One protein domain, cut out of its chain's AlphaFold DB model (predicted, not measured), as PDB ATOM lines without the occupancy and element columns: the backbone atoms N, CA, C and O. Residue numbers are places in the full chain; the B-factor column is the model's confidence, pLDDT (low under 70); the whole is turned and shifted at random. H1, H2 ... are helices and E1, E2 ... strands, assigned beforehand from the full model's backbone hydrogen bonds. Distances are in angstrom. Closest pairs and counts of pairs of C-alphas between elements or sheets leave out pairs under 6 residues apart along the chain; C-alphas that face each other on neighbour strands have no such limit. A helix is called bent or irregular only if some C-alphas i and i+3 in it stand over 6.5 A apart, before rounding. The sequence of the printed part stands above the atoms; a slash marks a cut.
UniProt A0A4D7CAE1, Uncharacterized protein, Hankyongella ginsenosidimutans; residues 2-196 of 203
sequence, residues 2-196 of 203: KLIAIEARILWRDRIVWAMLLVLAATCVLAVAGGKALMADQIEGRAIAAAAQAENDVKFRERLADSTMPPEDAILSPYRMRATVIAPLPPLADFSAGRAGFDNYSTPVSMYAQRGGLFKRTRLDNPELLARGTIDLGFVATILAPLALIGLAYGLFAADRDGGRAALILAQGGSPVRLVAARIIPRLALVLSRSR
ATOM      1  N   LYS A   2     112.381 172.404 154.566       80.69
ATOM      2  CA  LYS A   2     111.360 171.502 153.978       80.69
ATOM      3  C   LYS A   2     111.778 170.818 152.656       80.69
ATOM      4  O   LYS A   2     111.546 169.625 152.517       80.69
ATOM      5  N   LEU A   3     112.459 171.526 151.744       79.31
ATOM      6  CA  LEU A   3     112.952 170.941 150.480       79.31
ATOM      7  C   LEU A   3     113.939 169.778 150.690       79.31
ATOM      8  O   LEU A   3     113.803 168.738 150.058       79.31
ATOM      9  N   ILE A   4     114.894 169.934 151.614       78.62
ATOM     10  CA  ILE A   4     115.920 168.915 151.902       78.62
ATOM     11  C   ILE A   4     115.265 167.625 152.412       78.62
ATOM     12  O   ILE A   4     115.656 166.534 152.018       78.62
ATOM     13  N   ALA A   5     114.241 167.745 153.261       82.75
ATOM     14  CA  ALA A   5     113.527 166.591 153.805       82.75
ATOM     15  C   ALA A   5     112.726 165.824 152.736       82.75
ATOM     16  O   ALA A   5     112.601 164.603 152.821       82.75
ATOM     17  N   ILE A   6     112.180 166.524 151.737       83.25
ATOM     18  CA  ILE A   6     111.457 165.895 150.622       83.25
ATOM     19  C   ILE A   6     112.439 165.140 149.726       83.25
ATOM     20  O   ILE A   6     112.244 163.951 149.487       83.25
ATOM     21  N   GLU A   7     113.521 165.798 149.310       84.56
ATOM     22  CA  GLU A   7     114.577 165.186 148.494       84.56
ATOM     23  C   GLU A   7     115.212 163.978 149.199       84.56
ATOM     24  O   GLU A   7     115.393 162.928 148.588       84.56
ATOM     25  N   ALA A   8     115.455 164.064 150.512       82.69
ATOM     26  CA  ALA A   8     115.951 162.937 151.301       82.69
ATOM     27  C   ALA A   8     114.978 161.746 151.311       82.69
ATOM     28  O   ALA A   8     115.407 160.601 151.201       82.69
ATOM     29  N   ARG A   9     113.665 161.992 151.408       85.00
ATOM     30  CA  ARG A   9     112.653 160.924 151.390       85.00
ATOM     31  C   ARG A   9     112.539 160.255 150.020       85.00
ATOM     32  O   ARG A   9     112.298 159.052 149.962       85.00
ATOM     33  N   ILE A  10     112.701 161.020 148.939       82.94
ATOM     34  CA  ILE A  10     112.748 160.485 147.572       82.94
ATOM     35  C   ILE A  10     113.988 159.601 147.418       82.94
ATOM     36  O   ILE A  10     113.854 158.441 147.038       82.94
ATOM     37  N   LEU A  11     115.157 160.111 147.819       83.25
ATOM     38  CA  LEU A  11     116.422 159.374 147.787       83.25
ATOM     39  C   LEU A  11     116.333 158.056 148.573       83.25
ATOM     40  O   LEU A  11     116.809 157.023 148.119       83.25
ATOM     41  N   TRP A  12     115.672 158.073 149.733       84.31
ATOM     42  CA  TRP A  12     115.520 156.898 150.596       84.31
ATOM     43  C   TRP A  12     114.592 155.811 150.033       84.31
ATOM     44  O   TRP A  12     114.668 154.656 150.449       84.31
ATOM     45  N   ARG A  13     113.685 156.160 149.113       85.88
ATOM     46  CA  ARG A  13     112.762 155.204 148.475       85.88
ATOM     47  C   ARG A  13     113.326 154.593 147.194       85.88
ATOM     48  O   ARG A  13     112.735 153.645 146.679       85.88
ATOM     49  N   ASP A  14     114.430 155.120 146.680       85.06
ATOM     50  CA  ASP A  14     115.047 154.632 145.455       85.06
ATOM     51  C   ASP A  14     115.846 153.340 145.715       85.06
ATOM     52  O   ASP A  14     116.735 153.284 146.565       85.06
ATOM     53  N   ARG A  15     115.526 152.277 144.966       86.88
ATOM     54  CA  ARG A  15     116.180 150.964 145.085       86.88
ATOM     55  C   ARG A  15     117.641 151.002 144.635       86.88
ATOM     56  O   ARG A  15     118.450 150.252 145.175       86.88
ATOM     57  N   ILE A  16     117.987 151.870 143.682       86.50
ATOM     58  CA  ILE A  16     119.362 152.015 143.183       86.50
ATOM     59  C   ILE A  16     120.253 152.597 144.283       86.50
ATOM     60  O   ILE A  16     121.372 152.127 144.483       86.50
ATOM     61  N   VAL A  17     119.728 153.553 145.056       86.56
ATOM     62  CA  VAL A  17     120.430 154.132 146.211       86.56
ATOM     63  C   VAL A  17     120.749 153.047 147.238       86.56
ATOM     64  O   VAL A  17     121.879 152.973 147.716       86.56
ATOM     65  N   TRP A  18     119.794 152.163 147.536       86.31
ATOM     66  CA  TRP A  18     120.023 151.032 148.439       86.31
ATOM     67  C   TRP A  18     121.047 150.034 147.903       86.31
ATOM     68  O   TRP A  18     121.904 149.591 148.665       86.31
ATOM     69  N   ALA A  19     121.003 149.711 146.609       90.06
ATOM     70  CA  ALA A  19     121.997 148.844 145.985       90.06
ATOM     71  C   ALA A  19     123.411 149.448 146.080       90.06
ATOM     72  O   ALA A  19     124.338 148.773 146.525       90.06
ATOM     73  N   MET A  20     123.572 150.737 145.758       87.06
ATOM     74  CA  MET A  20     124.846 151.453 145.908       87.06
ATOM     75  C   MET A  20     125.322 151.503 147.361       87.06
ATOM     76  O   MET A  20     126.500 151.272 147.630       87.06
ATOM     77  N   LEU A  21     124.419 151.770 148.308       87.38
ATOM     78  CA  LEU A  21     124.744 151.770 149.733       87.38
ATOM     79  C   LEU A  21     125.176 150.394 150.229       87.38
ATOM     80  O   LEU A  21     126.074 150.321 151.064       87.38
ATOM     81  N   LEU A  22     124.558 149.321 149.732       90.31
ATOM     82  CA  LEU A  22     124.923 147.950 150.072       90.31
ATOM     83  C   LEU A  22     126.312 147.612 149.532       90.31
ATOM     84  O   LEU A  22     127.129 147.079 150.278       90.31
ATOM     85  N   VAL A  23     126.618 147.982 148.287       89.94
ATOM     86  CA  VAL A  23     127.962 147.798 147.717       89.94
ATOM     87  C   VAL A  23     128.996 148.578 148.526       89.94
ATOM     88  O   VAL A  23     129.964 147.990 148.997       89.94
ATOM     89  N   LEU A  24     128.754 149.868 148.788       89.00
ATOM     90  CA  LEU A  24     129.642 150.698 149.607       89.00
ATOM     91  C   LEU A  24     129.831 150.096 151.011       89.00
ATOM     92  O   LEU A  24     130.944 150.020 151.518       89.00
ATOM     93  N   ALA A  25     128.744 149.633 151.635       89.81
ATOM     94  CA  ALA A  25     128.763 148.963 152.927       89.81
ATOM     95  C   ALA A  25     129.622 147.696 152.919       89.81
ATOM     96  O   ALA A  25     130.442 147.522 153.819       89.81
ATOM     97  N   ALA A  26     129.424 146.828 151.928       91.44
ATOM     98  CA  ALA A  26     130.165 145.586 151.785       91.44
ATOM     99  C   ALA A  26     131.658 145.870 151.588       91.44
ATOM    100  O   ALA A  26     132.487 145.274 152.275       91.44
ATOM    101  N   THR A  27     132.011 146.841 150.739       88.94
ATOM    102  CA  THR A  27     133.412 147.225 150.541       88.94
ATOM    103  C   THR A  27     134.022 147.843 151.798       88.94
ATOM    104  O   THR A  27     135.159 147.516 152.114       88.94
ATOM    105  N   CYS A  28     133.286 148.652 152.570       89.31
ATOM    106  CA  CYS A  28     133.768 149.140 153.869       89.31
ATOM    107  C   CYS A  28     134.066 147.992 154.844       89.31
ATOM    108  O   CYS A  28     135.083 148.023 155.528       89.31
ATOM    109  N   VAL A  29     133.190 146.985 154.927       89.81
ATOM    110  CA  VAL A  29     133.401 145.832 155.819       89.81
ATOM    111  C   VAL A  29     134.643 145.050 155.399       89.81
ATOM    112  O   VAL A  29     135.479 144.739 156.248       89.81
ATOM    113  N   LEU A  30     134.802 144.792 154.098       88.00
ATOM    114  CA  LEU A  30     135.995 144.139 153.553       88.00
ATOM    115  C   LEU A  30     137.263 144.962 153.811       88.00
ATOM    116  O   LEU A  30     138.275 144.399 154.219       88.00
ATOM    117  N   ALA A  31     137.189 146.285 153.653       87.75
ATOM    118  CA  ALA A  31     138.295 147.196 153.916       87.75
ATOM    119  C   ALA A  31     138.740 147.171 155.385       87.75
ATOM    120  O   ALA A  31     139.931 147.098 155.675       87.75
ATOM    121  N   VAL A  32     137.789 147.184 156.325       87.62
ATOM    122  CA  VAL A  32     138.089 147.097 157.763       87.62
ATOM    123  C   VAL A  32     138.684 145.737 158.119       87.62
ATOM    124  O   VAL A  32     139.633 145.671 158.897       87.62
ATOM    125  N   ALA A  33     138.144 144.647 157.566       85.44
ATOM    126  CA  ALA A  33     138.672 143.307 157.804       85.44
ATOM    127  C   ALA A  33     140.111 143.166 157.274       85.44
ATOM    128  O   ALA A  33     140.983 142.685 157.997       85.44
ATOM    129  N   GLY A  34     140.369 143.651 156.055       81.44
ATOM    130  CA  GLY A  34     141.699 143.656 155.445       81.44
ATOM    131  C   GLY A  34     142.699 144.526 156.207       81.44
ATOM    132  O   GLY A  34     143.804 144.074 156.496       81.44
ATOM    133  N   GLY A  35     142.294 145.736 156.609       82.06
ATOM    134  CA  GLY A  35     143.136 146.646 157.391       82.06
ATOM    135  C   GLY A  35     143.553 146.057 158.740       82.06
ATOM    136  O   GLY A  35     144.725 146.119 159.102       82.06
ATOM    137  N   LYS A  36     142.625 145.402 159.453       83.75
ATOM    138  CA  LYS A  36     142.927 144.725 160.726       83.75
ATOM    139  C   LYS A  36     143.930 143.585 160.567       83.75
ATOM    140  O   LYS A  36     144.843 143.467 161.380       83.75
ATOM    141  N   ALA A  37     143.762 142.755 159.537       83.31
ATOM    142  CA  ALA A  37     144.673 141.645 159.274       83.31
ATOM    143  C   ALA A  37     146.086 142.147 158.938       83.31
ATOM    144  O   ALA A  37     147.067 141.655 159.489       83.31
ATOM    145  N   LEU A  38     146.178 143.181 158.097       81.50
ATOM    146  CA  LEU A  38     147.450 143.807 157.748       81.50
ATOM    147  C   LEU A  38     148.119 144.438 158.974       81.50
ATOM    148  O   LEU A  38     149.333 144.342 159.123       81.50
ATOM    149  N   MET A  39     147.343 145.038 159.877       84.25
ATOM    150  CA  MET A  39     147.869 145.596 161.120       84.25
ATOM    151  C   MET A  39     148.461 144.554 162.061       84.25
ATOM    152  O   MET A  39     149.538 144.773 162.612       84.25
ATOM    153  N   ALA A  40     147.784 143.419 162.221       86.69
ATOM    154  CA  ALA A  40     148.289 142.326 163.043       86.69
ATOM    155  C   ALA A  40     149.648 141.821 162.522       86.69
ATOM    156  O   ALA A  40     150.605 141.773 163.292       86.69
ATOM    157  N   ASP A  41     149.760 141.579 161.209       84.88
ATOM    158  CA  ASP A  41     151.014 141.169 160.546       84.88
ATOM    159  C   ASP A  41     152.137 142.200 160.749       84.88
ATOM    160  O   ASP A  41     153.286 141.882 161.049       84.88
ATOM    161  N   GLN A  42     151.794 143.482 160.637       85.31
ATOM    162  CA  GLN A  42     152.731 144.594 160.781       85.31
ATOM    163  C   GLN A  42     153.245 144.768 162.217       85.31
ATOM    164  O   GLN A  42     154.395 145.180 162.404       85.31
ATOM    165  N   ILE A  43     152.420 144.491 163.225       88.50
ATOM    166  CA  ILE A  43     152.817 144.539 164.637       88.50
ATOM    167  C   ILE A  43     153.674 143.318 164.977       88.50
ATOM    168  O   ILE A  43     154.754 143.476 165.547       88.50
ATOM    169  N   GLU A  44     153.234 142.125 164.578       89.69
ATOM    170  CA  GLU A  44     153.952 140.872 164.814       89.69
ATOM    171  C   GLU A  44     155.333 140.889 164.149       89.69
ATOM    172  O   GLU A  44     156.354 140.673 164.804       89.69
ATOM    173  N   GLY A  45     155.393 141.265 162.871       87.62
ATOM    174  CA  GLY A  45     156.643 141.368 162.129       87.62
ATOM    175  C   GLY A  45     157.634 142.364 162.741       87.62
ATOM    176  O   GLY A  45     158.835 142.090 162.818       87.62
ATOM    177  N   ARG A  46     157.148 143.508 163.245       89.44
ATOM    178  CA  ARG A  46     157.992 144.475 163.968       89.44
ATOM    179  C   ARG A  46     158.467 143.941 165.313       89.44
ATOM    180  O   ARG A  46     159.613 144.200 165.665       89.44
ATOM    181  N   ALA A  47     157.634 143.200 166.042       90.50
ATOM    182  CA  ALA A  47     158.029 142.582 167.305       90.50
ATOM    183  C   ALA A  47     159.150 141.552 167.092       90.50
ATOM    184  O   ALA A  47     160.152 141.573 167.807       90.50
ATOM    185  N   ILE A  48     159.040 140.726 166.046       89.00
ATOM    186  CA  ILE A  48     160.090 139.777 165.646       89.00
ATOM    187  C   ILE A  48     161.368 140.524 165.248       89.00
ATOM    188  O   ILE A  48     162.462 140.176 165.693       89.00
ATOM    189  N   ALA A  49     161.248 141.589 164.448       88.12
ATOM    190  CA  ALA A  49     162.395 142.403 164.058       88.12
ATOM    191  C   ALA A  49     163.063 143.097 165.258       88.12
ATOM    192  O   ALA A  49     164.286 143.219 165.270       88.12
ATOM    193  N   ALA A  50     162.291 143.514 166.265       89.81
ATOM    194  CA  ALA A  50     162.798 144.127 167.492       89.81
ATOM    195  C   ALA A  50     163.544 143.117 168.372       89.81
ATOM    196  O   ALA A  50     164.612 143.437 168.893       89.81
ATOM    197  N   ALA A  51     163.046 141.883 168.479       89.19
ATOM    198  CA  ALA A  51     163.763 140.802 169.156       89.19
ATOM    199  C   ALA A  51     165.093 140.486 168.447       89.19
ATOM    200  O   ALA A  51     166.149 140.461 169.079       89.19
ATOM    201  N   ALA A  52     165.065 140.359 167.116       86.81
ATOM    202  CA  ALA A  52     166.272 140.154 166.318       86.81
ATOM    203  C   ALA A  52     167.251 141.338 166.412       86.81
ATOM    204  O   ALA A  52     168.466 141.146 166.365       86.81
ATOM    205  N   GLN A  53     166.745 142.569 166.547       88.00
ATOM    206  CA  GLN A  53     167.568 143.751 166.785       88.00
ATOM    207  C   GLN A  53     168.288 143.653 168.134       88.00
ATOM    208  O   GLN A  53     169.503 143.820 168.163       88.00
ATOM    209  N   ALA A  54     167.584 143.313 169.216       88.25
ATOM    210  CA  ALA A  54     168.187 143.183 170.542       88.25
ATOM    211  C   ALA A  54     169.306 142.126 170.573       88.25
ATOM    212  O   ALA A  54     170.380 142.375 171.121       88.25
ATOM    213  N   GLU A  55     169.101 140.973 169.928       87.38
ATOM    214  CA  GLU A  55     170.142 139.943 169.804       87.38
ATOM    215  C   GLU A  55     171.360 140.424 169.004       87.38
ATOM    216  O   GLU A  55     172.507 140.146 169.366       87.38
ATOM    217  N   ASN A  56     171.125 141.144 167.902       85.50
ATOM    218  CA  ASN A  56     172.199 141.694 167.080       85.50
ATOM    219  C   ASN A  56     172.968 142.796 167.814       85.50
ATOM    220  O   ASN A  56     174.187 142.858 167.678       85.50
ATOM    221  N   ASP A  57     172.289 143.616 168.616       86.25
ATOM    222  CA  ASP A  57     172.903 144.688 169.399       86.25
ATOM    223  C   ASP A  57     173.828 144.121 170.489       86.25
ATOM    224  O   ASP A  57     174.917 144.655 170.707       86.25
ATOM    225  N   VAL A  58     173.461 143.002 171.128       87.75
ATOM    226  CA  VAL A  58     174.343 142.294 172.075       87.75
ATOM    227  C   VAL A  58     175.590 141.770 171.362       87.75
ATOM    228  O   VAL A  58     176.702 142.117 171.756       87.75
ATOM    229  N   LYS A  59     175.424 141.033 170.254       84.25
ATOM    230  CA  LYS A  59     176.550 140.516 169.449       84.25
ATOM    231  C   LYS A  59     177.447 141.634 168.923       84.25
ATOM    232  O   LYS A  59     178.664 141.478 168.832       84.25
ATOM    233  N   PHE A  60     176.848 142.765 168.555       83.62
ATOM    234  CA  PHE A  60     177.563 143.957 168.118       83.62
ATOM    235  C   PHE A  60     178.423 144.522 169.252       83.62
ATOM    236  O   PHE A  60     179.610 144.767 169.046       83.62
ATOM    237  N   ARG A  61     177.865 144.667 170.461       83.75
ATOM    238  CA  ARG A  61     178.596 145.160 171.638       83.75
ATOM    239  C   ARG A  61     179.717 144.221 172.075       83.75
ATOM    240  O   ARG A  61     180.808 144.703 172.352       83.75
ATOM    241  N   GLU A  62     179.468 142.915 172.108       85.25
ATOM    242  CA  GLU A  62     180.482 141.906 172.441       85.25
ATOM    243  C   GLU A  62     181.659 141.962 171.464       85.25
ATOM    244  O   GLU A  62     182.812 142.036 171.881       85.25
ATOM    245  N   ARG A  63     181.374 142.034 170.158       81.25
ATOM    246  CA  ARG A  63     182.405 142.145 169.120       81.25
ATOM    247  C   ARG A  63     183.176 143.469 169.174       81.25
ATOM    248  O   ARG A  63     184.348 143.473 168.828       81.25
ATOM    249  N   LEU A  64     182.553 144.579 169.588       80.12
ATOM    250  CA  LEU A  64     183.269 145.845 169.816       80.12
ATOM    251  C   LEU A  64     184.149 145.813 171.075       80.12
ATOM    252  O   LEU A  64     185.158 146.510 171.118       80.12
ATOM    253  N   ALA A  65     183.741 145.068 172.104       84.19
ATOM    254  CA  ALA A  65     184.472 144.968 173.366       84.19
ATOM    255  C   ALA A  65     185.683 144.023 173.285       84.19
ATOM    256  O   ALA A  65     186.590 144.113 174.112       84.19
ATOM    257  N   ASP A  66     185.711 143.126 172.297       83.62
ATOM    258  CA  ASP A  66     186.810 142.192 172.088       83.62
ATOM    259  C   ASP A  66     188.050 142.889 171.501       83.62
ATOM    260  O   ASP A  66     188.208 143.064 170.292       83.62
ATOM    261  N   SER A  67     188.959 143.274 172.395       74.25
ATOM    262  CA  SER A  67     190.269 143.846 172.053       74.25
ATOM    263  C   SER A  67     191.291 142.825 171.528       74.25
ATOM    264  O   SER A  67     192.387 143.220 171.134       74.25
ATOM    265  N   THR A  68     190.957 141.529 171.521       83.12
ATOM    266  CA  THR A  68     191.878 140.435 171.160       83.12
ATOM    267  C   THR A  68     191.655 139.865 169.759       83.12
ATOM    268  O   THR A  68     192.299 138.883 169.387       83.12
ATOM    269  N   MET A  69     190.784 140.483 168.954       77.81
ATOM    270  CA  MET A  69     190.498 140.004 167.601       77.81
ATOM    271  C   MET A  69     191.738 140.017 166.693       77.81
ATOM    272  O   MET A  69     192.492 140.997 166.689       77.81
ATOM    273  N   PRO A  70     191.930 138.973 165.863       84.12
ATOM    274  CA  PRO A  70     193.009 138.956 164.891       84.12
ATOM    275  C   PRO A  70     192.837 140.104 163.874       84.12
ATOM    276  O   PRO A  70     191.704 140.441 163.505       84.12
ATOM    277  N   PRO A  71     193.938 140.717 163.388       80.25
ATOM    278  CA  PRO A  71     193.880 141.910 162.535       80.25
ATOM    279  C   PRO A  71     193.033 141.732 161.266       80.25
ATOM    280  O   PRO A  71     192.350 142.659 160.832       80.25
ATOM    281  N   GLU A  72     193.040 140.530 160.694       82.81
ATOM    282  CA  GLU A  72     192.252 140.155 159.514       82.81
ATOM    283  C   GLU A  72     190.734 140.242 159.740       82.81
ATOM    284  O   GLU A  72     190.001 140.730 158.876       82.81
ATOM    285  N   ASP A  73     190.255 139.855 160.923       79.69
ATOM    286  CA  ASP A  73     188.841 139.954 161.283       79.69
ATOM    287  C   ASP A  73     188.459 141.365 161.744       79.69
ATOM    288  O   ASP A  73     187.341 141.818 161.472       79.69
ATOM    289  N   ALA A  74     189.387 142.095 162.372       77.88
ATOM    290  CA  ALA A  74     189.180 143.483 162.779       77.88
ATOM    291  C   ALA A  74     188.931 144.405 161.569       77.88
ATOM    292  O   ALA A  74     188.020 145.235 161.598       77.88
ATOM    293  N   ILE A  75     189.668 144.209 160.467       80.88
ATOM    294  CA  ILE A  75     189.496 144.971 159.216       80.88
ATOM    295  C   ILE A  75     188.124 144.704 158.575       80.88
ATOM    296  O   ILE A  75     187.500 145.610 158.022       80.88
ATOM    297  N   LEU A  76     187.620 143.469 158.662       81.00
ATOM    298  CA  LEU A  76     186.315 143.083 158.108       81.00
ATOM    299  C   LEU A  76     185.138 143.424 159.029       81.00
ATOM    300  O   LEU A  76     183.976 143.316 158.621       81.00
ATOM    301  N   SER A  77     185.413 143.840 160.262       77.25
ATOM    302  CA  SER A  77     184.397 144.101 161.277       77.25
ATOM    303  C   SER A  77     183.338 145.119 160.817       77.25
ATOM    304  O   SER A  77     182.153 144.785 160.877       77.25
ATOM    305  N   PRO A  78     183.683 146.267 160.194       77.12
ATOM    306  CA  PRO A  78     182.684 147.214 159.682       77.12
ATOM    307  C   PRO A  78     181.770 146.651 158.571       77.12
ATOM    308  O   PRO A  78     180.659 147.148 158.376       77.12
ATOM    309  N   TYR A  79     182.202 145.601 157.853       75.88
ATOM    310  CA  TYR A  79     181.394 144.899 156.841       75.88
ATOM    311  C   TYR A  79     180.469 143.836 157.447       75.88
ATOM    312  O   TYR A  79     179.368 143.597 156.938       75.88
ATOM    313  N   ARG A  80     180.921 143.166 158.515       75.56
ATOM    314  CA  ARG A  80     180.182 142.091 159.196       75.56
ATOM    315  C   ARG A  80     179.233 142.619 160.273       75.56
ATOM    316  O   ARG A  80     178.250 141.952 160.588       75.56
ATOM    317  N   MET A  81     179.494 143.810 160.801       77.94
ATOM    318  CA  MET A  81     178.615 144.513 161.727       77.94
ATOM    319  C   MET A  81     177.338 144.969 161.017       77.94
ATOM    320  O   MET A  81     177.376 145.762 160.074       77.94
ATOM    321  N   ARG A  82     176.195 144.467 161.485       81.44
ATOM    322  CA  ARG A  82     174.870 144.868 161.013       81.44
ATOM    323  C   ARG A  82     174.004 145.216 162.211       81.44
ATOM    324  O   ARG A  82     173.794 144.368 163.070       81.44
ATOM    325  N   ALA A  83     173.492 146.436 162.231       82.94
ATOM    326  CA  ALA A  83     172.436 146.861 163.132       82.94
ATOM    327  C   ALA A  83     171.102 146.773 162.387       82.94
ATOM    328  O   ALA A  83     170.994 147.220 161.245       82.94
ATOM    329  N   THR A  84     170.077 146.190 162.997       85.75
ATOM    330  CA  THR A  84     168.736 146.195 162.401       85.75
ATOM    331  C   THR A  84     168.064 147.520 162.728       85.75
ATOM    332  O   THR A  84     167.942 147.873 163.893       85.75
ATOM    333  N   VAL A  85     167.610 148.252 161.712       87.00
ATOM    334  CA  VAL A  85     166.815 149.471 161.897       87.00
ATOM    335  C   VAL A  85     165.364 149.168 161.558       87.00
ATOM    336  O   VAL A  85     165.073 148.595 160.504       87.00
ATOM    337  N   ILE A  86     164.459 149.574 162.448       88.75
ATOM    338  CA  ILE A  86     163.017 149.376 162.314       88.75
ATOM    339  C   ILE A  86     162.356 150.733 162.080       88.75
ATOM    340  O   ILE A  86     162.570 151.684 162.830       88.75
ATOM    341  N   ALA A  87     161.557 150.828 161.022       86.56
ATOM    342  CA  ALA A  87     160.771 152.011 160.724       86.56
ATOM    343  C   ALA A  87     159.549 152.096 161.663       86.56
ATOM    344  O   ALA A  87     158.881 151.076 161.901       86.56
ATOM    345  N   PRO A  88     159.218 153.299 162.172       84.62
ATOM    346  CA  PRO A  88     158.041 153.485 163.008       84.62
ATOM    347  C   PRO A  88     156.758 153.149 162.240       84.62
ATOM    348  O   PRO A  88     156.723 153.135 161.005       84.62
ATOM    349  N   LEU A  89     155.686 152.872 162.982       82.12
ATOM    350  CA  LEU A  89     154.369 152.677 162.387       82.12
ATOM    351  C   LEU A  89     153.916 154.003 161.741       82.12
ATOM    352  O   LEU A  89     153.996 155.043 162.400       82.12
ATOM    353  N   PRO A  90     153.475 154.008 160.472       77.56
ATOM    354  CA  PRO A  90     152.988 155.231 159.855       77.56
ATOM    355  C   PRO A  90     151.731 155.750 160.576       77.56
ATOM    356  O   PRO A  90     150.936 154.958 161.090       77.56
ATOM    357  N   PRO A  91     151.513 157.076 160.622       79.00
ATOM    358  CA  PRO A  91     150.271 157.624 161.154       79.00
ATOM    359  C   PRO A  91     149.088 157.173 160.287       79.00
ATOM    360  O   PRO A  91     149.221 157.057 159.070       79.00
ATOM    361  N   LEU A  92     147.925 156.944 160.909       78.06
ATOM    362  CA  LEU A  92     146.700 156.464 160.245       78.06
ATOM    363  C   LEU A  92     146.853 155.103 159.548       78.06
ATOM    364  O   LEU A  92     146.048 154.764 158.680       78.06
ATOM    365  N   ALA A  93     147.834 154.295 159.935       74.75
ATOM    366  CA  ALA A  93     148.032 152.997 159.307       74.75
ATOM    367  C   ALA A  93     146.842 152.031 159.537       74.75
ATOM    368  O   ALA A  93     146.621 151.130 158.735       74.75
ATOM    369  N   ASP A  94     146.017 152.272 160.566       74.44
ATOM    370  CA  ASP A  94     144.744 151.566 160.796       74.44
ATOM    371  C   ASP A  94     143.670 151.910 159.745       74.44
ATOM    372  O   ASP A  94     142.718 151.157 159.540       74.44
ATOM    373  N   PHE A  95     143.795 153.076 159.104       79.00
ATOM    374  CA  PHE A  95     142.836 153.612 158.139       79.00
ATOM    375  C   PHE A  95     143.302 153.411 156.694       79.00
ATOM    376  O   PHE A  95     142.502 153.048 155.830       79.00
ATOM    377  N   SER A  96     144.587 153.631 156.414       84.06
ATOM    378  CA  SER A  96     145.155 153.360 155.098       84.06
ATOM    379  C   SER A  96     146.474 152.610 155.191       84.06
ATOM    380  O   SER A  96     147.423 153.065 155.827       84.06
ATOM    381  N   ALA A  97     146.533 151.474 154.499       77.25
ATOM    382  CA  ALA A  97     147.742 150.680 154.357       77.25
ATOM    383  C   ALA A  97     148.756 151.384 153.442       77.25
ATOM    384  O   ALA A  97     149.963 151.302 153.673       77.25
ATOM    385  N   GLY A  98     148.286 152.108 152.419       76.88
ATOM    386  CA  GLY A  98     149.136 152.868 151.502       76.88
ATOM    387  C   GLY A  98     150.290 152.030 150.943       76.88
ATOM    388  O   GLY A  98     150.078 150.980 150.338       76.88
ATOM    389  N   ARG A  99     151.532 152.480 151.167       75.38
ATOM    390  CA  ARG A  99     152.743 151.745 150.763       75.38
ATOM    391  C   ARG A  99     153.225 150.701 151.774       75.38
ATOM    392  O   ARG A  99     154.125 149.940 151.444       75.38
ATOM    393  N   ALA A 100     152.647 150.617 152.972       75.56
ATOM    394  CA  ALA A 100     153.125 149.719 154.029       75.56
ATOM    395  C   ALA A 100     152.994 148.225 153.677       75.56
ATOM    396  O   ALA A 100     153.701 147.397 154.250       75.56
ATOM    397  N   GLY A 101     152.109 147.876 152.736       71.25
ATOM    398  CA  GLY A 101     152.025 146.522 152.180       71.25
ATOM    399  C   GLY A 101     153.184 146.160 151.240       71.25
ATOM    400  O   GLY A 101     153.442 144.982 151.027       71.25
ATOM    401  N   PHE A 102     153.891 147.155 150.697       74.25
ATOM    402  CA  PHE A 102     155.007 146.974 149.765       74.25
ATOM    403  C   PHE A 102     156.366 147.276 150.408       74.25
ATOM    404  O   PHE A 102     157.334 146.550 150.193       74.25
ATOM    405  N   ASP A 103     156.442 148.351 151.189       77.44
ATOM    406  CA  ASP A 103     157.673 148.793 151.827       77.44
ATOM    407  C   ASP A 103     157.989 147.919 153.048       77.44
ATOM    408  O   ASP A 103     157.133 147.625 153.888       77.44
ATOM    409  N   ASN A 104     159.253 147.526 153.179       81.25
ATOM    410  CA  ASN A 104     159.708 146.836 154.376       81.25
ATOM    411  C   ASN A 104     159.702 147.762 155.589       81.25
ATOM    412  O   ASN A 104     160.123 148.914 155.516       81.25
ATOM    413  N   TYR A 105     159.340 147.207 156.742       84.31
ATOM    414  CA  TYR A 105     159.421 147.904 158.024       84.31
ATOM    415  C   TYR A 105     160.775 147.722 158.726       84.31
ATOM    416  O   TYR A 105     161.037 148.423 159.696       84.31
ATOM    417  N   SER A 106     161.643 146.811 158.274       87.06
ATOM    418  CA  SER A 106     162.981 146.622 158.848       87.06
ATOM    419  C   SER A 106     164.053 146.457 157.774       87.06
ATOM    420  O   SER A 106     163.810 145.945 156.675       87.06
ATOM    421  N   THR A 107     165.262 146.923 158.075       87.00
ATOM    422  CA  THR A 107     166.414 146.750 157.193       87.00
ATOM    423  C   THR A 107     167.704 146.631 158.009       87.00
ATOM    424  O   THR A 107     167.897 147.401 158.952       87.00
ATOM    425  N   PRO A 108     168.591 145.668 157.699       84.69
ATOM    426  CA  PRO A 108     169.912 145.625 158.307       84.69
ATOM    427  C   PRO A 108     170.796 146.716 157.696       84.69
ATOM    428  O   PRO A 108     170.927 146.823 156.477       84.69
ATOM    429  N   VAL A 109     171.436 147.498 158.553       85.00
ATOM    430  CA  VAL A 109     172.335 148.600 158.218       85.00
ATOM    431  C   VAL A 109     173.736 148.239 158.697       85.00
ATOM    432  O   VAL A 109     173.922 147.835 159.839       85.00
ATOM    433  N   SER A 110     174.729 148.365 157.824       83.88
ATOM    434  CA  SER A 110     176.153 148.271 158.170       83.88
ATOM    435  C   SER A 110     176.827 149.632 157.998       83.88
ATOM    436  O   SER A 110     176.230 150.559 157.449       83.88
ATOM    437  N   MET A 111     178.092 149.758 158.403       79.88
ATOM    438  CA  MET A 111     178.842 151.017 158.248       79.88
ATOM    439  C   MET A 111     179.096 151.412 156.783       79.88
ATOM    440  O   MET A 111     179.411 152.561 156.499       79.88
ATOM    441  N   TYR A 112     178.891 150.481 155.846       80.56
ATOM    442  CA  TYR A 112     178.958 150.707 154.398       80.56
ATOM    443  C   TYR A 112     177.580 150.835 153.733       80.56
ATOM    444  O   TYR A 112     177.484 150.867 152.505       80.56
ATOM    445  N   ALA A 113     176.492 150.862 154.506       79.69
ATOM    446  CA  ALA A 113     175.156 150.931 153.935       79.69
ATOM    447  C   ALA A 113     174.940 152.263 153.204       79.69
ATOM    448  O   ALA A 113     174.966 153.343 153.791       79.69
ATOM    449  N   GLN A 114     174.669 152.182 151.905       82.06
ATOM    450  CA  GLN A 114     174.313 153.346 151.106       82.06
ATOM    451  C   GLN A 114     172.820 153.649 151.261       82.06
ATOM    452  O   GLN A 114     171.985 152.745 151.209       82.06
ATOM    453  N   ARG A 115     172.461 154.936 151.365       79.38
ATOM    454  CA  ARG A 115     171.068 155.388 151.560       79.38
ATOM    455  C   ARG A 115     170.088 154.789 150.547       79.38
ATOM    456  O   ARG A 115     168.994 154.385 150.915       79.38
ATOM    457  N   GLY A 116     170.501 154.682 149.283       78.00
ATOM    458  CA  GLY A 116     169.687 154.116 148.204       78.00
ATOM    459  C   GLY A 116     169.524 152.592 148.243       78.00
ATOM    460  O   GLY A 116     168.820 152.058 147.391       78.00
ATOM    461  N   GLY A 117     170.191 151.887 149.162       75.88
ATOM    462  CA  GLY A 117     170.058 150.444 149.393       75.88
ATOM    463  C   GLY A 117     169.163 150.082 150.583       75.88
ATOM    464  O   GLY A 117     168.803 148.916 150.742       75.88
ATOM    465  N   LEU A 118     168.791 151.065 151.407       78.69
ATOM    466  CA  LEU A 118     167.948 150.856 152.580       78.69
ATOM    467  C   LEU A 118     166.527 150.478 152.152       78.69
ATOM    468  O   LEU A 118     166.001 151.035 151.191       78.69
ATOM    469  N   PHE A 119     165.925 149.513 152.852       74.62
ATOM    470  CA  PHE A 119     164.552 149.037 152.613       74.62
ATOM    471  C   PHE A 119     164.263 148.498 151.194       74.62
ATOM    472  O   PHE A 119     163.117 148.206 150.873       74.62
ATOM    473  N   LYS A 120     165.289 148.284 150.355       69.25
ATOM    474  CA  LYS A 120     165.142 147.735 148.993       69.25
ATOM    475  C   LYS A 120     164.890 146.232 148.924       69.25
ATOM    476  O   LYS A 120     164.561 145.731 147.854       69.25
ATOM    477  N   ARG A 121     165.117 145.490 150.011       61.62
ATOM    478  CA  ARG A 121     164.907 144.037 150.016       61.62
ATOM    479  C   ARG A 121     163.414 143.752 149.978       61.62
ATOM    480  O   ARG A 121     162.792 143.729 151.021       61.62
ATOM    481  N   THR A 122     162.842 143.547 148.804       58.41
ATOM    482  CA  THR A 122     161.418 143.247 148.665       58.41
ATOM    483  C   THR A 122     161.055 141.994 149.462       58.41
ATOM    484  O   THR A 122     161.793 141.004 149.445       58.41
ATOM    485  N   ARG A 123     159.924 142.046 150.171       63.34
ATOM    486  CA  ARG A 123     159.254 140.865 150.731       63.34
ATOM    487  C   ARG A 123     159.107 139.813 149.616       63.34
ATOM    488  O   ARG A 123     158.941 140.183 148.454       63.34
ATOM    489  N   LEU A 124     159.182 138.520 149.939       65.12
ATOM    490  CA  LEU A 124     159.133 137.417 148.956       65.12
ATOM    491  C   LEU A 124     157.728 137.190 148.349       65.12
ATOM    492  O   LEU A 124     157.403 136.086 147.919       65.12
ATOM    493  N   ASP A 125     156.894 138.224 148.330       70.12
ATOM    494  CA  ASP A 125     155.520 138.150 147.862       70.12
ATOM    495  C   ASP A 125     155.422 138.456 146.368       70.12
ATOM    496  O   ASP A 125     156.287 139.100 145.770       70.12
ATOM    497  N   ASN A 126     154.332 137.997 145.754       77.00
ATOM    498  CA  ASN A 126     154.081 138.204 144.334       77.00
ATOM    499  C   ASN A 126     153.964 139.714 144.016       77.00
ATOM    500  O   ASN A 126     152.994 140.350 144.448       77.00
ATOM    501  N   PRO A 127     154.889 140.293 143.224       72.06
ATOM    502  CA  PRO A 127     154.916 141.727 142.956       72.06
ATOM    503  C   PRO A 127     153.672 142.213 142.205       72.06
ATOM    504  O   PRO A 127     153.251 143.347 142.416       72.06
ATOM    505  N   GLU A 128     153.039 141.370 141.381       77.38
ATOM    506  CA  GLU A 128     151.793 141.740 140.698       77.38
ATOM    507  C   GLU A 128     150.614 141.853 141.665       77.38
ATOM    508  O   GLU A 128     149.734 142.696 141.488       77.38
ATOM    509  N   LEU A 129     150.598 141.009 142.698       75.25
ATOM    510  CA  LEU A 129     149.537 141.002 143.697       75.25
ATOM    511  C   LEU A 129     149.669 142.212 144.629       75.25
ATOM    512  O   LEU A 129     148.671 142.858 144.939       75.25
ATOM    513  N   LEU A 130     150.905 142.579 144.985       70.62
ATOM    514  CA  LEU A 130     151.208 143.793 145.747       70.62
ATOM    515  C   LEU A 130     150.944 145.072 144.936       70.62
ATOM    516  O   LEU A 130     150.449 146.052 145.490       70.62
ATOM    517  N   ALA A 131     151.223 145.067 143.627       69.19
ATOM    518  CA  ALA A 131     150.990 146.218 142.751       69.19
ATOM    519  C   ALA A 131     149.503 146.576 142.598       69.19
ATOM    520  O   ALA A 131     149.177 147.740 142.368       69.19
ATOM    521  N   ARG A 132     148.591 145.605 142.754       71.50
ATOM    522  CA  ARG A 132     147.136 145.854 142.735       71.50
ATOM    523  C   ARG A 132     146.630 146.587 143.981       71.50
ATOM    524  O   ARG A 132     145.530 147.132 143.941       71.50
ATOM    525  N   GLY A 133     147.438 146.654 145.039       69.19
ATOM    526  CA  GLY A 133     147.100 147.337 146.281       69.19
ATOM    527  C   GLY A 133     146.073 146.587 147.133       69.19
ATOM    528  O   GLY A 133     145.397 145.656 146.692       69.19
ATOM    529  N   THR A 134     145.977 146.985 148.399       75.88
ATOM    530  CA  THR A 134     145.028 146.423 149.367       75.88
ATOM    531  C   THR A 134     143.733 147.236 149.363       75.88
ATOM    532  O   THR A 134     143.767 148.456 149.228       75.88
ATOM    533  N   ILE A 135     142.582 146.581 149.543       79.88
ATOM    534  CA  ILE A 135     141.317 147.287 149.782       79.88
ATOM    535  C   ILE A 135     141.344 147.787 151.233       79.88
ATOM    536  O   ILE A 135     141.199 146.990 152.157       79.88
ATOM    537  N   ASP A 136     141.557 149.087 151.433       85.56
ATOM    538  CA  ASP A 136     141.580 149.762 152.736       85.56
ATOM    539  C   ASP A 136     140.526 150.889 152.812       85.56
ATOM    540  O   ASP A 136     139.805 151.173 151.848       85.56
ATOM    541  N   LEU A 137     140.369 151.518 153.984       85.81
ATOM    542  CA  LEU A 137     139.418 152.630 154.131       85.81
ATOM    543  C   LEU A 137     139.883 153.874 153.364       85.81
ATOM    544  O   LEU A 137     139.043 154.654 152.909       85.81
ATOM    545  N   GLY A 138     141.195 154.023 153.160       86.56
ATOM    546  CA  GLY A 138     141.784 155.011 152.261       86.56
ATOM    547  C   GLY A 138     141.215 154.914 150.843       86.56
ATOM    548  O   GLY A 138     140.683 155.899 150.342       86.56
ATOM    549  N   PHE A 139     141.232 153.725 150.237       85.81
ATOM    550  CA  PHE A 139     140.675 153.425 148.917       85.81
ATOM    551  C   PHE A 139     139.182 153.739 148.849       85.81
ATOM    552  O   PHE A 139     138.700 154.353 147.892       85.81
ATOM    553  N   VAL A 140     138.430 153.363 149.888       89.12
ATOM    554  CA  VAL A 140     137.004 153.693 149.956       89.12
ATOM    555  C   VAL A 140     136.803 155.208 149.976       89.12
ATOM    556  O   VAL A 140     135.935 155.709 149.267       89.12
ATOM    557  N   ALA A 141     137.600 155.950 150.742       87.56
ATOM    558  CA  ALA A 141     137.468 157.398 150.860       87.56
ATOM    559  C   ALA A 141     137.922 158.159 149.601       87.56
ATOM    560  O   ALA A 141     137.273 159.135 149.220       87.56
ATOM    561  N   THR A 142     139.008 157.736 148.948       87.94
ATOM    562  CA  THR A 142     139.615 158.465 147.819       87.94
ATOM    563  C   THR A 142     139.068 158.058 146.458       87.94
ATOM    564  O   THR A 142     139.053 158.886 145.551       87.94
ATOM    565  N   ILE A 143     138.607 156.813 146.300       88.25
ATOM    566  CA  ILE A 143     138.153 156.272 145.011       88.25
ATOM    567  C   ILE A 143     136.663 155.943 145.060       88.25
ATOM    568  O   ILE A 143     135.887 156.459 144.255       88.25
ATOM    569  N   LEU A 144     136.230 155.109 146.008       88.44
ATOM    570  CA  LEU A 144     134.871 154.562 145.970       88.44
ATOM    571  C   LEU A 144     133.795 155.589 146.352       88.44
ATOM    572  O   LEU A 144     132.751 155.662 145.709       88.44
ATOM    573  N   ALA A 145     134.046 156.405 147.373       87.44
ATOM    574  CA  ALA A 145     133.144 157.452 147.836       87.44
ATOM    575  C   ALA A 145     132.878 158.535 146.771       87.44
ATOM    576  O   ALA A 145     131.701 158.824 146.532       87.44
ATOM    577  N   PRO A 146     133.890 159.117 146.087       88.69
ATOM    578  CA  PRO A 146     133.623 160.059 145.003       88.69
ATOM    579  C   PRO A 146     132.906 159.394 143.824       88.69
ATOM    580  O   PRO A 146     132.000 160.001 143.254       88.69
ATOM    581  N   LEU A 147     133.219 158.135 143.502       89.88
ATOM    582  CA  LEU A 147     132.524 157.404 142.440       89.88
ATOM    583  C   LEU A 147     131.042 157.164 142.781       89.88
ATOM    584  O   LEU A 147     130.164 157.391 141.947       89.88
ATOM    585  N   ALA A 148     130.747 156.784 144.027       87.00
ATOM    586  CA  ALA A 148     129.382 156.638 144.525       87.00
ATOM    587  C   ALA A 148     128.630 157.977 144.518       87.00
ATOM    588  O   ALA A 148     127.458 158.025 144.148       87.00
ATOM    589  N   LEU A 149     129.297 159.077 144.880       85.81
ATOM    590  CA  LEU A 149     128.712 160.415 144.837       85.81
ATOM    591  C   LEU A 149     128.346 160.827 143.404       85.81
ATOM    592  O   LEU A 149     127.248 161.340 143.191       85.81
ATOM    593  N   ILE A 150     129.232 160.578 142.433       86.94
ATOM    594  CA  ILE A 150     128.960 160.833 141.011       86.94
ATOM    595  C   ILE A 150     127.758 160.004 140.558       86.94
ATOM    596  O   ILE A 150     126.837 160.557 139.966       86.94
ATOM    597  N   GLY A 151     127.719 158.713 140.894       85.44
ATOM    598  CA  GLY A 151     126.594 157.839 140.568       85.44
ATOM    599  C   GLY A 151     125.261 158.305 141.168       85.44
ATOM    600  O   GLY A 151     124.251 158.332 140.475       85.44
ATOM    601  N   LEU A 152     125.262 158.756 142.427       82.44
ATOM    602  CA  LEU A 152     124.076 159.292 143.111       82.44
ATOM    603  C   LEU A 152     123.629 160.664 142.580       82.44
ATOM    604  O   LEU A 152     122.461 161.039 142.731       82.44
ATOM    605  N   ALA A 153     124.557 161.444 142.026       82.06
ATOM    606  CA  ALA A 153     124.285 162.741 141.414       82.06
ATOM    607  C   ALA A 153     123.939 162.631 139.919       82.06
ATOM    608  O   ALA A 153     123.362 163.565 139.354       82.06
ATOM    609  N   TYR A 154     124.281 161.509 139.284       82.19
ATOM    610  CA  TYR A 154     124.054 161.274 137.867       82.19
ATOM    611  C   TYR A 154     122.564 161.332 137.532       82.19
ATOM    612  O   TYR A 154     121.707 160.875 138.285       82.19
ATOM    613  N   GLY A 155     122.246 161.938 136.391       75.12
ATOM    614  CA  GLY A 155     120.876 162.017 135.892       75.12
ATOM    615  C   GLY A 155     119.949 162.962 136.663       75.12
ATOM    616  O   GLY A 155     118.824 163.162 136.223       75.12
ATOM    617  N   LEU A 156     120.397 163.611 137.744       75.75
ATOM    618  CA  LEU A 156     119.550 164.490 138.561       75.75
ATOM    619  C   LEU A 156     118.912 165.633 137.757       75.75
ATOM    620  O   LEU A 156     117.753 165.972 137.967       75.75
ATOM    621  N   PHE A 157     119.672 166.225 136.837       72.44
ATOM    622  CA  PHE A 157     119.176 167.285 135.956       72.44
ATOM    623  C   PHE A 157     118.596 166.748 134.649       72.44
ATOM    624  O   PHE A 157     117.677 167.351 134.103       72.44
ATOM    625  N   ALA A 158     119.108 165.617 134.160       77.31
ATOM    626  CA  ALA A 158     118.609 164.991 132.940       77.31
ATOM    627  C   ALA A 158     117.176 164.475 133.133       77.31
ATOM    628  O   ALA A 158     116.303 164.806 132.342       77.31
ATOM    629  N   ALA A 159     116.894 163.799 134.251       75.25
ATOM    630  CA  ALA A 159     115.564 163.286 134.577       75.25
ATOM    631  C   ALA A 159     114.498 164.393 134.656       75.25
ATOM    632  O   ALA A 159     113.358 164.201 134.234       75.25
ATOM    633  N   ASP A 160     114.865 165.574 135.158       77.31
ATOM    634  CA  ASP A 160     113.952 166.718 135.224       77.31
ATOM    635  C   ASP A 160     113.764 167.413 133.878       77.31
ATOM    636  O   ASP A 160     112.674 167.922 133.595       77.31
ATOM    637  N   ARG A 161     114.829 167.462 133.069       79.62
ATOM    638  CA  ARG A 161     114.800 168.031 131.722       79.62
ATOM    639  C   ARG A 161     113.944 167.169 130.800       79.62
ATOM    640  O   ARG A 161     113.019 167.693 130.188       79.62
ATOM    641  N   ASP A 162     114.210 165.869 130.759       82.62
ATOM    642  CA  ASP A 162     113.516 164.913 129.892       82.62
ATOM    643  C   ASP A 162     112.066 164.702 130.341       82.62
ATOM    644  O   ASP A 162     111.169 164.514 129.525       82.62
ATOM    645  N   GLY A 163     111.804 164.819 131.647       78.88
ATOM    646  CA  GLY A 163     110.453 164.796 132.202       78.88
ATOM    647  C   GLY A 163     109.665 166.100 132.033       78.88
ATOM    648  O   GLY A 163     108.532 166.169 132.510       78.88
ATOM    649  N   GLY A 164     110.248 167.154 131.444       80.12
ATOM    650  CA  GLY A 164     109.611 168.469 131.285       80.12
ATOM    651  C   GLY A 164     109.313 169.203 132.602       80.12
ATOM    652  O   GLY A 164     108.632 170.227 132.613       80.12
ATOM    653  N   ARG A 165     109.816 168.699 133.735       81.00
ATOM    654  CA  ARG A 165     109.547 169.233 135.083       81.00
ATOM    655  C   ARG A 165     110.514 170.338 135.481       81.00
ATOM    656  O   ARG A 165     110.213 171.087 136.406       81.00
ATOM    657  N   ALA A 166     111.637 170.477 134.776       75.75
ATOM    658  CA  ALA A 166     112.677 171.456 135.083       75.75
ATOM    659  C   ALA A 166     112.126 172.886 135.236       75.75
ATOM    660  O   ALA A 166     112.399 173.539 136.243       75.75
ATOM    661  N   ALA A 167     111.290 173.345 134.298       77.62
ATOM    662  CA  ALA A 167     110.693 174.684 134.338       77.62
ATOM    663  C   ALA A 167     109.755 174.876 135.543       77.62
ATOM    664  O   ALA A 167     109.786 175.917 136.198       77.62
ATOM    665  N   LEU A 168     108.968 173.849 135.881       79.81
ATOM    666  CA  LEU A 168     108.044 173.878 137.014       79.81
ATOM    667  C   LEU A 168     108.795 173.923 138.354       79.81
ATOM    668  O   LEU A 168     108.434 174.675 139.257       79.81
ATOM    669  N   ILE A 169     109.874 173.148 138.470       78.88
ATOM    670  CA  ILE A 169     110.710 173.083 139.673       78.88
ATOM    671  C   ILE A 169     111.480 174.400 139.865       78.88
ATOM    672  O   ILE A 169     111.586 174.890 140.990       78.88
ATOM    673  N   LEU A 170     111.971 175.009 138.782       79.00
ATOM    674  CA  LEU A 170     112.596 176.336 138.806       79.00
ATOM    675  C   LEU A 170     111.602 177.427 139.229       79.00
ATOM    676  O   LEU A 170     111.942 178.253 140.075       79.00
ATOM    677  N   ALA A 171     110.369 177.383 138.716       80.62
ATOM    678  CA  ALA A 171     109.313 178.328 139.081       80.62
ATOM    679  C   ALA A 171     108.899 178.215 140.562       80.62
ATOM    680  O   ALA A 171     108.605 179.221 141.202       80.62
ATOM    681  N   GLN A 172     108.914 177.005 141.131       76.94
ATOM    682  CA  GLN A 172     108.561 176.754 142.537       76.94
ATOM    683  C   GLN A 172     109.733 176.956 143.516       76.94
ATOM    684  O   GLN A 172     109.521 177.227 144.699       76.94
ATOM    685  N   GLY A 173     110.974 176.789 143.053       68.56
ATOM    686  CA  GLY A 173     112.173 176.743 143.896       68.56
ATOM    687  C   GLY A 173     112.718 178.103 144.338       68.56
ATOM    688  O   GLY A 173     113.527 178.163 145.271       68.56
ATOM    689  N   GLY A 174     112.285 179.193 143.699       74.62
ATOM    690  CA  GLY A 174     112.700 180.572 143.973       74.62
ATOM    691  C   GLY A 174     114.152 180.879 143.584       74.62
ATOM    692  O   GLY A 174     114.390 181.763 142.772       74.62
ATOM    693  N   SER A 175     115.132 180.144 144.126       79.12
ATOM    694  CA  SER A 175     116.548 180.256 143.755       79.12
ATOM    695  C   SER A 175     117.085 178.932 143.195       79.12
ATOM    696  O   SER A 175     117.023 177.912 143.896       79.12
ATOM    697  N   PRO A 176     117.692 178.937 141.992       76.25
ATOM    698  CA  PRO A 176     118.318 177.753 141.408       76.25
ATOM    699  C   PRO A 176     119.426 177.198 142.313       76.25
ATOM    700  O   PRO A 176     119.475 175.995 142.545       76.25
ATOM    701  N   VAL A 177     120.246 178.056 142.931       79.25
ATOM    702  CA  VAL A 177     121.319 177.628 143.851       79.25
ATOM    703  C   VAL A 177     120.754 176.876 145.056       79.25
ATOM    704  O   VAL A 177     121.276 175.832 145.448       79.25
ATOM    705  N   ARG A 178     119.650 177.366 145.632       79.19
ATOM    706  CA  ARG A 178     119.001 176.729 146.787       79.19
ATOM    707  C   ARG A 178     118.426 175.357 146.437       79.19
ATOM    708  O   ARG A 178     118.482 174.449 147.266       79.19
ATOM    709  N   LEU A 179     117.895 175.208 145.226       78.94
ATOM    710  CA  LEU A 179     117.389 173.941 144.705       78.94
ATOM    711  C   LEU A 179     118.524 172.925 144.508       78.94
ATOM    712  O   LEU A 179     118.424 171.792 144.978       78.94
ATOM    713  N   VAL A 180     119.630 173.347 143.886       81.81
ATOM    714  CA  VAL A 180     120.823 172.504 143.711       81.81
ATOM    715  C   VAL A 180     121.388 172.077 145.067       81.81
ATOM    716  O   VAL A 180     121.606 170.887 145.300       81.81
ATOM    717  N   ALA A 181     121.541 173.014 146.007       82.50
ATOM    718  CA  ALA A 181     122.022 172.713 147.352       82.50
ATOM    719  C   ALA A 181     121.101 171.722 148.083       82.50
ATOM    720  O   ALA A 181     121.578 170.750 148.666       82.50
ATOM    721  N   ALA A 182     119.779 171.908 148.006       81.56
ATOM    722  CA  ALA A 182     118.823 171.012 148.653       81.56
ATOM    723  C   ALA A 182     118.876 169.570 148.126       81.56
ATOM    724  O   ALA A 182     118.510 168.650 148.856       81.56
ATOM    725  N   ARG A 183     119.361 169.372 146.897       81.44
ATOM    726  CA  ARG A 183     119.541 168.059 146.274       81.44
ATOM    727  C   ARG A 183     120.910 167.446 146.538       81.44
ATOM    728  O   ARG A 183     121.005 166.237 146.738       81.44
ATOM    729  N   ILE A 184     121.969 168.250 146.556       83.81
ATOM    730  CA  ILE A 184     123.334 167.756 146.778       83.81
ATOM    731  C   ILE A 184     123.569 167.428 148.259       83.81
ATOM    732  O   ILE A 184     124.136 166.382 148.566       83.81
ATOM    733  N   ILE A 185     123.085 168.266 149.184       85.81
ATOM    734  CA  ILE A 185     123.272 168.092 150.636       85.81
ATOM    735  C   ILE A 185     122.862 166.697 151.141       85.81
ATOM    736  O   ILE A 185     123.681 166.071 151.809       85.81
ATOM    737  N   PRO A 186     121.657 166.162 150.854       81.88
ATOM    738  CA  PRO A 186     121.276 164.841 151.351       81.88
ATOM    739  C   PRO A 186     122.139 163.715 150.767       81.88
ATOM    740  O   PRO A 186     122.419 162.755 151.474       81.88
ATOM    741  N   ARG A 187     122.620 163.843 149.522       83.38
ATOM    742  CA  ARG A 187     123.511 162.859 148.879       83.38
ATOM    743  C   ARG A 187     124.909 162.876 149.497       83.38
ATOM    744  O   ARG A 187     125.437 161.822 149.840       83.38
ATOM    745  N   LEU A 188     125.466 164.068 149.725       82.69
ATOM    746  CA  LEU A 188     126.714 164.237 150.472       82.69
ATOM    747  C   LEU A 188     126.582 163.692 151.894       82.69
ATOM    748  O   LEU A 188     127.431 162.929 152.339       82.69
ATOM    749  N   ALA A 189     125.499 164.034 152.594       84.00
ATOM    750  CA  ALA A 189     125.241 163.540 153.940       84.00
ATOM    751  C   ALA A 189     125.124 162.010 153.972       84.00
ATOM    752  O   ALA A 189     125.612 161.389 154.911       84.00
ATOM    753  N   LEU A 190     124.538 161.383 152.952       80.69
ATOM    754  CA  LEU A 190     124.433 159.929 152.845       80.69
ATOM    755  C   LEU A 190     125.818 159.263 152.742       80.69
ATOM    756  O   LEU A 190     126.131 158.371 153.527       80.69
ATOM    757  N   VAL A 191     126.669 159.744 151.830       80.38
ATOM    758  CA  VAL A 191     128.036 159.225 151.644       80.38
ATOM    759  C   VAL A 191     128.893 159.482 152.891       80.38
ATOM    760  O   VAL A 191     129.570 158.582 153.389       80.38
ATOM    761  N   LEU A 192     128.806 160.686 153.462       78.06
ATOM    762  CA  LEU A 192     129.616 161.092 154.612       78.06
ATOM    763  C   LEU A 192     129.140 160.486 155.940       78.06
ATOM    764  O   LEU A 192     129.965 160.154 156.788       78.06
ATOM    765  N   SER A 193     127.835 160.293 156.143       71.94
ATOM    766  CA  SER A 193     127.303 159.658 157.362       71.94
ATOM    767  C   SER A 193     127.793 158.220 157.511       71.94
ATOM    768  O   SER A 193     128.085 157.789 158.625       71.94
ATOM    769  N   ARG A 194     127.977 157.507 156.392       59.84
ATOM    770  CA  ARG A 194     128.591 156.175 156.378       59.84
ATOM    771  C   ARG A 194     130.095 156.225 156.671       59.84
ATOM    772  O   ARG A 194     130.598 155.328 157.335       59.84
ATOM    773  N   SER A 195     130.796 157.281 156.246       52.81
ATOM    774  CA  SER A 195     132.231 157.483 156.527       52.81
ATOM    775  C   SER A 195     132.541 157.850 157.987       52.81
ATOM    776  O   SER A 195     133.695 157.820 158.402       52.81
ATOM    777  N   ARG A 196     131.521 158.154 158.803       46.09
ATOM    778  CA  ARG A 196     131.684 158.575 160.205       46.09
ATOM    779  C   ARG A 196     131.998 157.430 161.184       46.09
ATOM    780  O   ARG A 196     131.905 157.624 162.393       46.09
TER     781      ARG A 196
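AT A GLANCE: This is residues 2 to 196 of the 203 residues of an uncharacterized protein of Hankyongella ginsenosidimutans (UniProt A0A4D7CAE1). The model is a long rod built along one very long helix, H2, with the rest of the chain folding back beside it. At the end where H2 begins, H1, H5 and H8 make a small cluster with the short helices H6 and H7 beyond it; toward the other end, a small strand hairpin of E1 and E2 with long loops lies beside H2, and H3 lies past the hairpin. The printed part has 195 residues, with eight named helices and two named strands in the order H1, H2, H3, E1, E2, H4, H5, H6, H7, H8; the sheet has the order E1, E2 and is antiparallel, and the class is mostly helix. The whole is extended, with a radius of gyration of the C-alphas of 28.2 A and spans of 96 by 30 by 27 A.

IN THESE COORDINATES: H1, residues 2 to 13, begins at C-alpha 2, (111.360, 171.502, 153.978), and measures 17.3 A. H2, residues 15 to 65, measures 74.2 A, from C-alpha 15 at (116.180, 150.964, 145.085) to C-alpha 65 at (184.472, 144.968, 173.366). H3, residues 71 to 80, is 14.1 A long and irregular, with C-alphas 75 and 78 7.2 A apart. E1 is residues 83 to 86 and E2 residues 106 to 109, 9.8 A and 9.6 A long. H4, residues 127 to 131, measures 6.0 A. H5, residues 137 to 153, measures 22.2 A, has a kink of 37 degrees near residue 144, and is only just irregular, with C-alphas 142 and 145 6.55 A apart. H6, residues 158 to 162, measures 5.9 A, and H7, residues 166 to 173, measures 10.3 A. H8, residues 176 to 195, measures 28.9 A, has a kink of 28 degrees near residue 187, and ends at C-alpha 195, (132.231, 157.483, 156.527).

HOW THE PARTS SIT: H8 is the hub, touching three helices. With residues 179 to 187 alone it touches H1, the same way at a steep tilt of 50 degrees; the closest C-alphas, of Ile 4 and Ala 182, are 4.8 A apart. It touches H5, opposite ways at a shallow tilt of 33 degrees, only just short of steep, with the C-alphas of Ala 145 and Val 191 closest at 6.6 A. H7 and H8 touch only at the corner, and only just, with 3 pairs of C-alphas within 8 A; the closest are those of Gly 173 and Leu 179, 6.0 A. H6 and H7 are close but not clearly touching, with the C-alphas of Asp 160 and Ala 166 closest at 4.9 A. H2, with residues 17 to 35 alone, touches H5 at a shallow tilt of 15 degrees, opposite ways; the closest C-alphas are those of Ala 31 and Leu 137, 5.6 A. H1 and H2 are close but not clearly touching, about perpendicular at 84 degrees, with the C-alphas of Leu 11 and Val 17 closest at 6.8 A. Farther along H2, the closest C-alphas of H2 and E1 are those of Gln 53 and Thr 84, 5.2 A. E1 and E2 form an antiparallel hairpin at 152 degrees, with N 83 and O 109 at 2.8 A and N 109 and O 83 at 2.7 A, within hydrogen-bond range. H2 and H3 are near each other, while H4 is apart from H2 and H5. Every O i to N i+4 pair is within hydrogen-bond range in H1, H2, H4, H6 and H7; the counts are 3 of 6 in H3, 11 of 13 in H5 and 13 of 16 in H8.

THE WHOLE: The two C-alphas farthest apart, of Thr 68 and Leu 168, are 96.5 A apart. The printed part has no cut. The links E1 to E2, 19 residues, and E2 to H4, 17 residues, are long; the others are tight. Mean pLDDT of the printed part is 81.2, and residues 120 to 124, 131, 133, 173 and 194 to 196 are under 70.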